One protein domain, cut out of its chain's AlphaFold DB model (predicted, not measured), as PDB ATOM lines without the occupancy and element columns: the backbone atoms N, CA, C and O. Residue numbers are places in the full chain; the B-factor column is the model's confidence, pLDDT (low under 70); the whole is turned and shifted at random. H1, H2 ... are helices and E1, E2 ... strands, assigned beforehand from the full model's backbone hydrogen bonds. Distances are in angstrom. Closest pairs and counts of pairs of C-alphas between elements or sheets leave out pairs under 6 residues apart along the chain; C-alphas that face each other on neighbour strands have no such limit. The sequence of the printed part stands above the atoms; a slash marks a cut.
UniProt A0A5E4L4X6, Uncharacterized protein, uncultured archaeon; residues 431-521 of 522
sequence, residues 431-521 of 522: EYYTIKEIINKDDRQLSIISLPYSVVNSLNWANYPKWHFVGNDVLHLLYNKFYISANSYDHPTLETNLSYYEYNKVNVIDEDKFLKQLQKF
ATOM      1  N   GLU A 431     -60.472  52.417 -15.444       94.12
ATOM      2  CA  GLU A 431     -60.888  51.511 -14.378       94.12
ATOM      3  C   GLU A 431     -59.705  51.150 -13.470       94.12
ATOM      4  O   GLU A 431     -59.851  51.126 -12.250       94.12
ATOM      5  N   TYR A 432     -58.508  50.967 -14.034       93.62
ATOM      6  CA  TYR A 432     -57.302  50.656 -13.259       93.62
ATOM      7  C   TYR A 432     -56.832  51.844 -12.419       93.62
ATOM      8  O   TYR A 432     -56.362  51.655 -11.300       93.62
ATOM      9  N   TYR A 433     -57.017  53.072 -12.909       93.06
ATOM     10  CA  TYR A 433     -56.757  54.275 -12.116       93.06
ATOM     11  C   TYR A 433     -57.782  54.448 -10.987       93.06
ATOM     12  O   TYR A 433     -57.422  54.845  -9.883       93.06
ATOM     13  N   THR A 434     -59.039  54.065 -11.222       94.88
ATOM     14  CA  THR A 434     -60.071  54.055 -10.172       94.88
ATOM     15  C   THR A 434     -59.721  53.043  -9.075       94.88
ATOM     16  O   THR A 434     -59.787  53.356  -7.888       94.88
ATOM     17  N   ILE A 435     -59.272  51.842  -9.458       93.56
ATOM     18  CA  ILE A 435     -58.809  50.813  -8.516       93.56
ATOM     19  C   ILE A 435     -57.554  51.280  -7.772       93.56
ATOM     20  O   ILE A 435     -57.471  51.094  -6.558       93.56
ATOM     21  N   LYS A 436     -56.606  51.931  -8.462       93.69
ATOM     22  CA  LYS A 436     -55.410  52.522  -7.847       93.69
ATOM     23  C   LYS A 436     -55.779  53.419  -6.670       93.69
ATOM     24  O   LYS A 436     -55.186  53.281  -5.605       93.69
ATOM     25  N   GLU A 437     -56.748  54.316  -6.839       94.38
ATOM     26  CA  GLU A 437     -57.157  55.215  -5.757       94.38
ATOM     27  C   GLU A 437     -57.700  54.468  -4.538       94.38
ATOM     28  O   GLU A 437     -57.424  54.873  -3.411       94.38
ATOM     29  N   ILE A 438     -58.455  53.388  -4.745       94.19
ATOM     30  CA  ILE A 438     -59.011  52.571  -3.658       94.19
ATOM     31  C   ILE A 438     -57.883  51.830  -2.931       94.19
ATOM     32  O   ILE A 438     -57.765  51.918  -1.711       94.19
ATOM     33  N   ILE A 439     -57.025  51.141  -3.684       92.44
ATOM     34  CA  ILE A 439     -55.963  50.288  -3.140       92.44
ATOM     35  C   ILE A 439     -54.865  51.103  -2.450       92.44
ATOM     36  O   ILE A 439     -54.399  50.717  -1.379       92.44
ATOM     37  N   ASN A 440     -54.464  52.240  -3.023       91.81
ATOM     38  CA  ASN A 440     -53.395  53.059  -2.451       91.81
ATOM     39  C   ASN A 440     -53.852  53.854  -1.214       91.81
ATOM     40  O   ASN A 440     -52.993  54.273  -0.437       91.81
ATOM     41  N   LYS A 441     -55.169  54.065  -1.031       93.44
ATOM     42  CA  LYS A 441     -55.759  54.674   0.179       93.44
ATOM     43  C   LYS A 441     -55.928  53.683   1.331       93.44
ATOM     44  O   LYS A 441     -56.045  54.120   2.471       93.44
ATOM     45  N   ASP A 442     -55.962  52.385   1.045       91.69
ATOM     46  CA  ASP A 442     -56.011  51.345   2.071       91.69
ATOM     47  C   ASP A 442     -54.690  51.343   2.854       91.69
ATOM     48  O   ASP A 442     -53.616  51.225   2.267       91.69
ATOM     49  N   ASP A 443     -54.734  51.502   4.172       90.44
ATOM     50  CA  ASP A 443     -53.552  51.569   5.037       90.44
ATOM     51  C   ASP A 443     -53.010  50.183   5.421       90.44
ATOM     52  O   ASP A 443     -51.878  50.060   5.898       90.44
ATOM     53  N   ARG A 444     -53.766  49.116   5.142       90.44
ATOM     54  CA  ARG A 444     -53.355  47.744   5.436       90.44
ATOM     55  C   ARG A 444     -52.148  47.337   4.589       90.44
ATOM     56  O   ARG A 444     -51.983  47.735   3.428       90.44
ATOM     57  N   GLN A 445     -51.304  46.481   5.162       83.56
ATOM     58  CA  GLN A 445     -50.212  45.824   4.442       83.56
ATOM     59  C   GLN A 445     -50.775  44.675   3.600       83.56
ATOM     60  O   GLN A 445     -50.816  43.527   4.030       83.56
ATOM     61  N   LEU A 446     -51.271  45.022   2.415       84.25
ATOM     62  CA  LEU A 446     -51.846  44.081   1.459       84.25
ATOM     63  C   LEU A 446     -50.864  43.793   0.324       84.25
ATOM     64  O   LEU A 446     -50.057  44.649  -0.053       84.25
ATOM     65  N   SER A 447     -51.000  42.600  -0.245       85.56
ATOM     66  CA  SER A 447     -50.377  42.212  -1.507       85.56
ATOM     67  C   SER A 447     -51.449  42.109  -2.587       85.56
ATOM     68  O   SER A 447     -52.576  41.697  -2.321       85.56
ATOM     69  N   ILE A 448     -51.094  42.482  -3.809       86.69
ATOM     70  CA  ILE A 448     -51.921  42.362  -5.005       86.69
ATOM     71  C   ILE A 448     -51.403  41.168  -5.788       86.69
ATOM     72  O   ILE A 448     -50.218  41.120  -6.116       86.69
ATOM     73  N   ILE A 449     -52.288  40.229  -6.104       83.88
ATOM     74  CA  ILE A 449     -51.971  39.097  -6.971       83.88
ATOM     75  C   ILE A 449     -52.605  39.357  -8.340       83.88
ATOM     76  O   ILE A 449     -53.807  39.603  -8.436       83.88
ATOM     77  N   SER A 450     -51.793  39.328  -9.396       83.69
ATOM     78  CA  SER A 450     -52.258  39.445 -10.781       83.69
ATOM     79  C   SER A 450     -52.694  38.079 -11.298       83.69
ATOM     80  O   SER A 450     -51.866  37.173 -11.395       83.69
ATOM     81  N   LEU A 451     -53.981  37.936 -11.623       81.00
ATOM     82  CA  LEU A 451     -54.592  36.723 -12.175       81.00
ATOM     83  C   LEU A 451     -55.460  37.065 -13.405       81.00
ATOM     84  O   LEU A 451     -56.027  38.161 -13.457       81.00
ATOM     85  N   PRO A 452     -55.640  36.131 -14.360       77.88
ATOM     86  CA  PRO A 452     -54.983  34.827 -14.445       77.88
ATOM     87  C   PRO A 452     -53.565  34.928 -15.033       77.88
ATOM     88  O   PRO A 452     -53.143  35.974 -15.532       77.88
ATOM     89  N   TYR A 453     -52.846  33.807 -15.022       73.00
ATOM     90  CA  TYR A 453     -51.637  33.633 -15.824       73.00
ATOM     91  C   TYR A 453     -51.918  33.942 -17.308       73.00
ATOM     92  O   TYR A 453     -52.906  33.464 -17.864       73.00
ATOM     93  N   SER A 454     -51.061  34.737 -17.953       74.62
ATOM     94  CA  SER A 454     -51.269  35.260 -19.317       74.62
ATOM     95  C   SER A 454     -50.007  35.286 -20.192       74.62
ATOM     96  O   SER A 454     -49.998  35.936 -21.238       74.62
ATOM     97  N   VAL A 455     -48.931  34.587 -19.812       68.50
ATOM     98  CA  VAL A 455     -47.708  34.523 -20.633       68.50
ATOM     99  C   VAL A 455     -47.981  33.818 -21.963       68.50
ATOM    100  O   VAL A 455     -48.516  32.713 -21.992       68.50
ATOM    101  N   VAL A 456     -47.536  34.432 -23.064       64.50
ATOM    102  CA  VAL A 456     -47.561  33.817 -24.407       64.50
ATOM    103  C   VAL A 456     -46.153  33.602 -24.963       64.50
ATOM    104  O   VAL A 456     -45.860  32.531 -25.484       64.50
ATOM    105  N   ASN A 457     -45.267  34.596 -24.820       66.31
ATOM    106  CA  ASN A 457     -43.978  34.616 -25.530       66.31
ATOM    107  C   ASN A 457     -42.752  34.497 -24.618       66.31
ATOM    108  O   ASN A 457     -41.763  33.876 -24.997       66.31
ATOM    109  N   SER A 458     -42.781  35.121 -23.439       66.56
ATOM    110  CA  SER A 458     -41.637  35.160 -22.526       66.56
ATOM    111  C   SER A 458     -42.102  35.259 -21.082       66.56
ATOM    112  O   SER A 458     -43.091  35.927 -20.782       66.56
ATOM    113  N   LEU A 459     -41.362  34.616 -20.183       64.56
ATOM    114  CA  LEU A 459     -41.575  34.716 -18.740       64.56
ATOM    115  C   LEU A 459     -41.537  36.186 -18.289       64.56
ATOM    116  O   LEU A 459     -40.826  37.001 -18.879       64.56
ATOM    117  N   ASN A 460     -42.297  36.512 -17.241       70.31
ATOM    118  CA  ASN A 460     -42.538  37.868 -16.730       70.31
ATOM    119  C   ASN A 460     -43.310  38.811 -17.673       70.31
ATOM    120  O   ASN A 460     -43.511  39.975 -17.322       70.31
ATOM    121  N   TRP A 461     -43.752  38.358 -18.852       82.62
ATOM    122  CA  TRP A 461     -44.616  39.168 -19.712       82.62
ATOM    123  C   TRP A 461     -46.090  38.903 -19.410       82.62
ATOM    124  O   TRP A 461     -46.515  37.760 -19.272       82.62
ATOM    125  N   ALA A 462     -46.879  39.967 -19.342       86.44
ATOM    126  CA  ALA A 462     -48.326  39.922 -19.408       86.44
ATOM    127  C   ALA A 462     -48.809  40.062 -20.853       86.44
ATOM    128  O   ALA A 462     -48.198  40.749 -21.678       86.44
ATOM    129  N   ASN A 463     -49.941  39.421 -21.128       87.19
ATOM    130  CA  ASN A 463     -50.709  39.634 -22.341       87.19
ATOM    131  C   ASN A 463     -52.050  40.271 -21.979       87.19
ATOM    132  O   ASN A 463     -52.856  39.675 -21.260       87.19
ATOM    133  N   TYR A 464     -52.300  41.460 -22.522       89.44
ATOM    134  CA  TYR A 464     -53.590  42.135 -22.442       89.44
ATOM    135  C   TYR A 464     -54.166  42.280 -23.857       89.44
ATOM    136  O   TYR A 464     -53.986  43.328 -24.486       89.44
ATOM    137  N   PRO A 465     -54.907  41.273 -24.369       85.94
ATOM    138  CA  PRO A 465     -55.412  41.286 -25.744       85.94
ATOM    139  C   PRO A 465     -56.302  42.492 -26.046       85.94
ATOM    140  O   PRO A 465     -56.165  43.118 -27.086       85.94
ATOM    141  N   LYS A 466     -57.156  42.898 -25.092       88.19
ATOM    142  CA  LYS A 466     -58.011  44.093 -25.233       88.19
ATOM    143  C   LYS A 466     -57.219  45.401 -25.330       88.19
ATOM    144  O   LYS A 466     -57.761  46.407 -25.769       88.19
ATOM    145  N   TRP A 467     -55.971  45.410 -24.864       89.56
ATOM    146  CA  TRP A 467     -55.077  46.564 -24.967       89.56
ATOM    147  C   TRP A 467     -54.160  46.465 -26.183       89.56
ATOM    148  O   TRP A 467     -53.423  47.414 -26.450       89.56
ATOM    149  N   HIS A 468     -54.191  45.332 -26.896       89.81
ATOM    150  CA  HIS A 468     -53.220  44.987 -27.926       89.81
ATOM    151  C   HIS A 468     -51.785  45.051 -27.381       89.81
ATOM    152  O   HIS A 468     -50.885  45.569 -28.034       89.81
ATOM    153  N   PHE A 469     -51.569  44.568 -26.151       91.06
ATOM    154  CA  PHE A 469     -50.289  44.688 -25.450       91.06
ATOM    155  C   PHE A 469     -49.701  43.332 -25.064       91.06
ATOM    156  O   PHE A 469     -50.380  42.503 -24.456       91.06
ATOM    157  N   VAL A 470     -48.401  43.179 -25.327       88.31
ATOM    158  CA  VAL A 470     -47.574  42.088 -24.810       88.31
ATOM    159  C   VAL A 470     -46.223  42.623 -24.319       88.31
ATOM    160  O   VAL A 470     -45.495  43.317 -25.038       88.31
ATOM    161  N   GLY A 471     -45.866  42.304 -23.079       88.88
ATOM    162  CA  GLY A 471     -44.623  42.766 -22.457       88.88
ATOM    163  C   GLY A 471     -44.683  42.703 -20.939       88.88
ATOM    164  O   GLY A 471     -45.614  42.138 -20.382       88.88
ATOM    165  N   ASN A 472     -43.695  43.277 -20.260       86.75
ATOM    166  CA  ASN A 472     -43.642  43.341 -18.804       86.75
ATOM    167  C   ASN A 472     -44.935  43.964 -18.247       86.75
ATOM    168  O   ASN A 472     -45.413  44.971 -18.772       86.75
ATOM    169  N   ASP A 473     -45.516  43.347 -17.219       87.88
ATOM    170  CA  ASP A 473     -46.784  43.778 -16.632       87.88
ATOM    171  C   ASP A 473     -46.656  45.187 -16.041       87.88
ATOM    172  O   ASP A 473     -46.142  45.354 -14.946       87.88
ATOM    173  N   VAL A 474     -47.146  46.213 -16.732       89.44
ATOM    174  CA  VAL A 474     -47.021  47.618 -16.306       89.44
ATOM    175  C   VAL A 474     -47.928  48.007 -15.133       89.44
ATOM    176  O   VAL A 474     -47.762  49.093 -14.576       89.44
ATOM    177  N   LEU A 475     -48.867  47.150 -14.714       90.50
ATOM    178  CA  LEU A 475     -49.798  47.466 -13.625       90.50
ATOM    179  C   LEU A 475     -49.112  47.550 -12.260       90.50
ATOM    180  O   LEU A 475     -49.569  48.306 -11.403       90.50
ATOM    181  N   HIS A 476     -47.984  46.857 -12.065       88.06
ATOM    182  CA  HIS A 476     -47.209  46.933 -10.818       88.06
ATOM    183  C   HIS A 476     -46.719  48.357 -10.495       88.06
ATOM    184  O   HIS A 476     -46.354  48.643  -9.353       88.06
ATOM    185  N   LEU A 477     -46.693  49.255 -11.487       89.94
ATOM    186  CA  LEU A 477     -46.299  50.653 -11.329       89.94
ATOM    187  C   LEU A 477     -47.435  51.541 -10.801       89.94
ATOM    188  O   LEU A 477     -47.151  52.602 -10.260       89.94
ATOM    189  N   LEU A 478     -48.702  51.136 -10.936       91.56
ATOM    190  CA  LEU A 478     -49.836  51.934 -10.448       91.56
ATOM    191  C   LEU A 478     -50.017  51.831  -8.934       91.56
ATOM    192  O   LEU A 478     -50.503  52.762  -8.291       91.56
ATOM    193  N   TYR A 479     -49.668  50.681  -8.365       89.50
ATOM    194  CA  TYR A 479     -50.003  50.353  -6.988       89.50
ATOM    195  C   TYR A 479     -48.801  50.527  -6.061       89.50
ATOM    196  O   TYR A 479     -47.693  50.084  -6.370       89.50
ATOM    197  N   ASN A 480     -49.026  51.120  -4.887       86.38
ATOM    198  CA  ASN A 480     -48.011  51.299  -3.839       86.38
ATOM    199  C   ASN A 480     -47.905  50.091  -2.883       86.38
ATOM    200  O   ASN A 480     -47.344  50.196  -1.792       86.38
ATOM    201  N   LYS A 481     -48.465  48.950  -3.292       86.31
ATOM    202  CA  LYS A 481     -48.519  47.688  -2.547       86.31
ATOM    203  C   LYS A 481     -47.587  46.651  -3.170       86.31
ATOM    204  O   LYS A 481     -47.134  46.814  -4.302       86.31
ATOM    205  N   PHE A 482     -47.315  45.570  -2.441       82.88
ATOM    206  CA  PHE A 482     -46.577  44.436  -2.999       82.88
ATOM    207  C   PHE A 482     -47.367  43.830  -4.158       82.88
ATOM    208  O   PHE A 482     -48.549  43.538  -4.005       82.88
ATOM    209  N   TYR A 483     -46.720  43.648  -5.308       84.38
ATOM    210  CA  TYR A 483     -47.348  43.107  -6.508       84.38
ATOM    211  C   TYR A 483     -46.728  41.755  -6.855       84.38
ATOM    212  O   TYR A 483     -45.525  41.652  -7.108       84.38
ATOM    213  N   ILE A 484     -47.555  40.717  -6.855       80.94
ATOM    214  CA  ILE A 484     -47.187  39.343  -7.182       80.94
ATOM    215  C   ILE A 484     -47.835  39.027  -8.525       80.94
ATOM    216  O   ILE A 484     -49.055  38.918  -8.635       80.94
ATOM    217  N   SER A 485     -47.021  38.913  -9.571       79.69
ATOM    218  CA  SER A 485     -47.528  38.530 -10.887       79.69
ATOM    219  C   SER A 485     -47.584  37.014 -10.998       79.69
ATOM    220  O   SER A 485     -46.565  36.364 -10.774       79.69
ATOM    221  N   ALA A 486     -48.719  36.448 -11.423       75.00
ATOM    222  CA  ALA A 486     -48.775  35.028 -11.779       75.00
ATOM    223  C   ALA A 486     -47.806  34.672 -12.922       75.00
ATOM    224  O   ALA A 486     -47.418  33.519 -13.060       75.00
ATOM    225  N   ASN A 487     -47.371  35.659 -13.712       74.38
ATOM    226  CA  ASN A 487     -46.462  35.475 -14.841       74.38
ATOM    227  C   ASN A 487     -44.976  35.375 -14.438       74.38
ATOM    228  O   ASN A 487     -44.121  35.290 -15.327       74.38
ATOM    229  N   SER A 488     -44.645  35.424 -13.140       69.06
ATOM    230  CA  SER A 488     -43.258  35.374 -12.668       69.06
ATOM    231  C   SER A 488     -42.649  33.962 -12.704       69.06
ATOM    232  O   SER A 488     -43.349  32.953 -12.798       69.06
ATOM    233  N   TYR A 489     -41.313  33.898 -12.644       55.50
ATOM    234  CA  TYR A 489     -40.463  32.697 -12.774       55.50
ATOM    235  C   TYR A 489     -40.803  31.516 -11.838       55.50
ATOM    236  O   TYR A 489     -40.305  30.406 -12.043       55.50
ATOM    237  N   ASP A 490     -41.610  31.749 -10.807       52.50
ATOM    238  CA  ASP A 490     -41.698  30.870  -9.644       52.50
ATOM    239  C   ASP A 490     -42.867  29.873  -9.684       52.50
ATOM    240  O   ASP A 490     -42.892  28.947  -8.882       52.50
ATOM    241  N   HIS A 491     -43.825  29.989 -10.607       50.53
ATOM    242  CA  HIS A 491     -45.108  29.314 -10.375       50.53
ATOM    243  C   HIS A 491     -45.222  27.842 -10.861       50.53
ATOM    244  O   HIS A 491     -45.808  27.042 -10.134       50.53
ATOM    245  N   PRO A 492     -44.707  27.406 -12.034       47.19
ATOM    246  CA  PRO A 492     -44.818  25.988 -12.446       47.19
ATOM    247  C   PRO A 492     -43.490  25.215 -12.402       47.19
ATOM    248  O   PRO A 492     -43.467  24.013 -12.134       47.19
ATOM    249  N   THR A 493     -42.371  25.892 -12.660       45.34
ATOM    250  CA  THR A 493     -41.034  25.288 -12.767       45.34
ATOM    251  C   THR A 493     -40.493  24.814 -11.422       45.34
ATOM    252  O   THR A 493     -39.860  23.765 -11.374       45.34
ATOM    253  N   LEU A 494     -40.782  25.537 -10.332       42.59
ATOM    254  CA  LEU A 494     -40.289  25.202  -8.989       42.59
ATOM    255  C   LEU A 494     -40.924  23.935  -8.400       42.59
ATOM    256  O   LEU A 494     -40.273  23.244  -7.623       42.59
ATOM    257  N   GLU A 495     -42.168  23.605  -8.762       42.22
ATOM    258  CA  GLU A 495     -42.820  22.378  -8.278       42.22
ATOM    259  C   GLU A 495     -42.649  21.183  -9.217       42.22
ATOM    260  O   GLU A 495     -42.708  20.040  -8.765       42.22
ATOM    261  N   THR A 496     -42.484  21.415 -10.523       48.00
ATOM    262  CA  THR A 496     -42.566  20.324 -11.507       48.00
ATOM    263  C   THR A 496     -41.254  19.962 -12.180       48.00
ATOM    264  O   THR A 496     -41.189  18.899 -12.791       48.00
ATOM    265  N   ASN A 497     -40.217  20.806 -12.087       49.25
ATOM    266  CA  ASN A 497     -38.968  20.684 -12.854       49.25
ATOM    267  C   ASN A 497     -39.166  20.588 -14.382       49.25
ATOM    268  O   ASN A 497     -38.223  20.287 -15.112       49.25
ATOM    269  N   LEU A 498     -40.378  20.834 -14.886       45.44
ATOM    270  CA  LEU A 498     -40.685  20.845 -16.309       45.44
ATOM    271  C   LEU A 498     -40.442  22.248 -16.855       45.44
ATOM    272  O   LEU A 498     -40.820  23.240 -16.227       45.44
ATOM    273  N   SER A 499     -39.876  22.354 -18.059       47.28
ATOM    274  CA  SER A 499     -39.970  23.609 -18.802       47.28
ATOM    275  C   SER A 499     -41.440  23.916 -19.102       47.28
ATOM    276  O   SER A 499     -42.276  23.020 -19.192       47.28
ATOM    277  N   TYR A 500     -41.787  25.186 -19.287       48.94
ATOM    278  CA  TYR A 500     -43.182  25.590 -19.489       48.94
ATOM    279  C   TYR A 500     -43.844  24.933 -20.720       48.94
ATOM    280  O   TYR A 500     -45.016  24.563 -20.678       48.94
ATOM    281  N   TYR A 501     -43.080  24.705 -21.796       47.69
ATOM    282  CA  TYR A 501     -43.547  23.939 -22.957       47.69
ATOM    283  C   TYR A 501     -43.902  22.498 -22.575       47.69
ATOM    284  O   TYR A 501     -44.941  21.990 -22.988       47.69
ATOM    285  N   GLU A 502     -43.073  21.851 -21.757       51.56
ATOM    286  CA  GLU A 502     -43.316  20.496 -21.263       51.56
ATOM    287  C   GLU A 502     -44.491  20.466 -20.284       51.56
ATOM    288  O   GLU A 502     -45.361  19.616 -20.423       51.56
ATOM    289  N   TYR A 503     -44.580  21.430 -19.364       52.16
ATOM    290  CA  TYR A 503     -45.690  21.549 -18.418       52.16
ATOM    291  C   TYR A 503     -47.034  21.709 -19.141       52.16
ATOM    292  O   TYR A 503     -47.975  20.973 -18.854       52.16
ATOM    293  N   ASN A 504     -47.120  22.601 -20.134       51.03
ATOM    294  CA  ASN A 504     -48.335  22.772 -20.933       51.03
ATOM    295  C   ASN A 504     -48.647  21.530 -21.768       51.03
ATOM    296  O   ASN A 504     -49.789  21.089 -21.809       51.03
ATOM    297  N   LYS A 505     -47.650  20.905 -22.398       57.75
ATOM    298  CA  LYS A 505     -47.878  19.697 -23.204       57.75
ATOM    299  C   LYS A 505     -48.329  18.498 -22.359       57.75
ATOM    300  O   LYS A 505     -49.060  17.651 -22.862       57.75
ATOM    301  N   VAL A 506     -47.903  18.436 -21.096       53.78
ATOM    302  CA  VAL A 506     -48.274  17.395 -20.126       53.78
ATOM    303  C   VAL A 506     -49.650  17.660 -19.498       53.78
ATOM    304  O   VAL A 506     -50.407  16.713 -19.305       53.78
ATOM    305  N   ASN A 507     -50.009  18.920 -19.217       50.03
ATOM    306  CA  ASN A 507     -51.245  19.279 -18.501       50.03
ATOM    307  C   ASN A 507     -52.430  19.695 -19.385       50.03
ATOM    308  O   ASN A 507     -53.536  19.806 -18.870       50.03
ATOM    309  N   VAL A 508     -52.262  19.822 -20.706       51.38
ATOM    310  CA  VAL A 508     -53.394  19.922 -21.660       51.38
ATOM    311  C   VAL A 508     -54.357  18.717 -21.555       51.38
ATOM    312  O   VAL A 508     -55.461  18.756 -22.085       51.38
ATOM    313  N   ILE A 509     -53.970  17.651 -20.845       51.19
ATOM    314  CA  ILE A 509     -54.767  16.435 -20.645       51.19
ATOM    315  C   ILE A 509     -55.658  16.506 -19.376       51.19
ATOM    316  O   ILE A 509     -56.599  15.724 -19.281       51.19
ATOM    317  N   ASP A 510     -55.429  17.427 -18.422       57.78
ATOM    318  CA  ASP A 510     -56.194  17.481 -17.153       57.78
ATOM    319  C   ASP A 510     -56.321  18.915 -16.577       57.78
ATOM    320  O   ASP A 510     -55.511  19.372 -15.761       57.78
ATOM    321  N   GLU A 511     -57.359  19.637 -17.021       53.78
ATOM    322  CA  GLU A 511     -57.655  21.031 -16.641       53.78
ATOM    323  C   GLU A 511     -57.922  21.218 -15.132       53.78
ATOM    324  O   GLU A 511     -57.528  22.236 -14.556       53.78
ATOM    325  N   ASP A 512     -58.523  20.231 -14.458       57.78
ATOM    326  CA  ASP A 512     -58.869  20.309 -13.030       57.78
ATOM    327  C   ASP A 512     -57.625  20.266 -12.133       57.78
ATOM    328  O   ASP A 512     -57.553  20.933 -11.091       57.78
ATOM    329  N   LYS A 513     -56.609  19.498 -12.539       54.34
ATOM    330  CA  LYS A 513     -55.326  19.438 -11.833       54.34
ATOM    331  C   LYS A 513     -54.547  20.746 -11.972       54.34
ATOM    332  O   LYS A 513     -53.950  21.198 -10.991       54.34
ATOM    333  N   PHE A 514     -54.598  21.369 -13.151       52.00
ATOM    334  CA  PHE A 514     -54.007  22.684 -13.399       52.00
ATOM    335  C   PHE A 514     -54.664  23.765 -12.526       52.00
ATOM    336  O   PHE A 514     -53.967  24.509 -11.833       52.00
ATOM    337  N   LEU A 515     -55.999  23.786 -12.464       51.28
ATOM    338  CA  LEU A 515     -56.762  24.713 -11.621       51.28
ATOM    339  C   LEU A 515     -56.472  24.531 -10.123       51.28
ATOM    340  O   LEU A 515     -56.241  25.517  -9.425       51.28
ATOM    341  N   LYS A 516     -56.402  23.288  -9.623       51.44
ATOM    342  CA  LYS A 516     -56.040  23.007  -8.220       51.44
ATOM    343  C   LYS A 516     -54.611  23.408  -7.863       51.44
ATOM    344  O   LYS A 516     -54.366  23.799  -6.723       51.44
ATOM    345  N   GLN A 517     -53.663  23.286  -8.794       48.72
ATOM    346  CA  GLN A 517     -52.298  23.762  -8.572       48.72
ATOM    347  C   GLN A 517     -52.239  25.288  -8.576       48.72
ATOM    348  O   GLN A 517     -51.659  25.844  -7.656       48.72
ATOM    349  N   LEU A 518     -52.901  25.974  -9.513       44.97
ATOM    350  CA  LEU A 518     -53.010  27.441  -9.492       44.97
ATOM    351  C   LEU A 518     -53.613  27.959  -8.176       44.97
ATOM    352  O   LEU A 518     -53.106  28.916  -7.599       44.97
ATOM    353  N   GLN A 519     -54.639  27.281  -7.658       45.16
ATOM    354  CA  GLN A 519     -55.294  27.633  -6.394       45.16
ATOM    355  C   GLN A 519     -54.432  27.419  -5.144       45.16
ATOM    356  O   GLN A 519     -54.758  27.954  -4.091       45.16
ATOM    357  N   LYS A 520     -53.340  26.646  -5.215       38.62
ATOM    358  CA  LYS A 520     -52.408  26.493  -4.083       38.62
ATOM    359  C   LYS A 520     -51.535  27.728  -3.845       38.62
ATOM    360  O   LYS A 520     -50.920  27.827  -2.787       38.62
ATOM    361  N   PHE A 521     -51.462  28.624  -4.825       36.66
ATOM    362  CA  PHE A 521     -50.570  29.783  -4.835       36.66
ATOM    363  C   PHE A 521     -51.312  31.130  -4.857       36.66
ATOM    364  O   PHE A 521     -50.667  32.176  -4.767       36.66
TER     365      PHE A 521
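This is residues 431 to 521 of the 522 residues of an uncharacterized protein of uncultured archaeon (UniProt A0A5E4L4X6). A loose model in two lobes: in the larger one a small two-strand ribbon, E1 beside E4, lies in the middle, with helix H1 towards one far end and the hairpin of E2 and E3 as a second ribbon; at the other end of the long axis, the short helices H3, H4 and H5 follow one another in a loose chain. Of the 91 printed residues, 51 are in named elements, five helices and four strands in the order H1 E1 E2 E3 H2 E4 H3 H4 H5, and the class is mixed, helices and strands. E1 and E4 are parallel, E2 and E3 antiparallel. The whole is only just loose, close to compact, with a radius of gyration of the C-alphas of 15.0 A and spans of 43 by 30 by 20 A.

Look first at E1, residues 447 to 450, and E4, residues 482 to 485: they are parallel at 21 degrees, with N 448 and O 482 2.8 A apart. The hairpin of E2, residues 461 to 464, and E3, residues 469 to 472, is antiparallel at 154 degrees, with N 462 and O 471 2.7 A apart. H2, residues 474 to 477, comes closest to E4 with the C-alphas of His 476 and Tyr 483, 5.8 A. H1, residues 431 to 441, is apart from H2, but only just, at 8.2 A. H4, residues 500 to 507, is close to H3, residues 493 to 496, but not clearly touching; their closest C-alphas are those of Thr 493 and Tyr 500, 7.1 A. H4 and H5, residues 511 to 518, are also close but not clearly touching, the closest C-alphas being those of Asn 507 and Phe 514, 6.7 A, at a steep tilt of 50 degrees, opposite ways. In H1, H4 and H5 every O i to N i+4 pair is within hydrogen-bond range; H2 and H3 are too short for such a pair.

Find C-alpha 431 at (-60.888, 51.511, -14.378); from there H1 runs 15.8 A to C-alpha 441. E1 starts at C-alpha 447, (-50.377, 42.212, -1.507), and spans 9.9 A, as does E4; E2 spans 9.8 A and E3 9.5 A. H2 spans 5.9 A, H3 5.3 A and H4 10.3 A. H5, 10.7 A, ends at C-alpha 518, (-53.010, 27.441, -9.492).

The C-alphas farthest apart, of Lys 441 and Ile 509, are 43.6 A apart. The printed part has no cut, and no link is long. Residues 507 to 513, of which 511 to 513 belong to H5, stand free. Check the B-factor column: the mean pLDDT of the printed part is 72.0, and residues 455 to 459 and 488 to 521 are under 70.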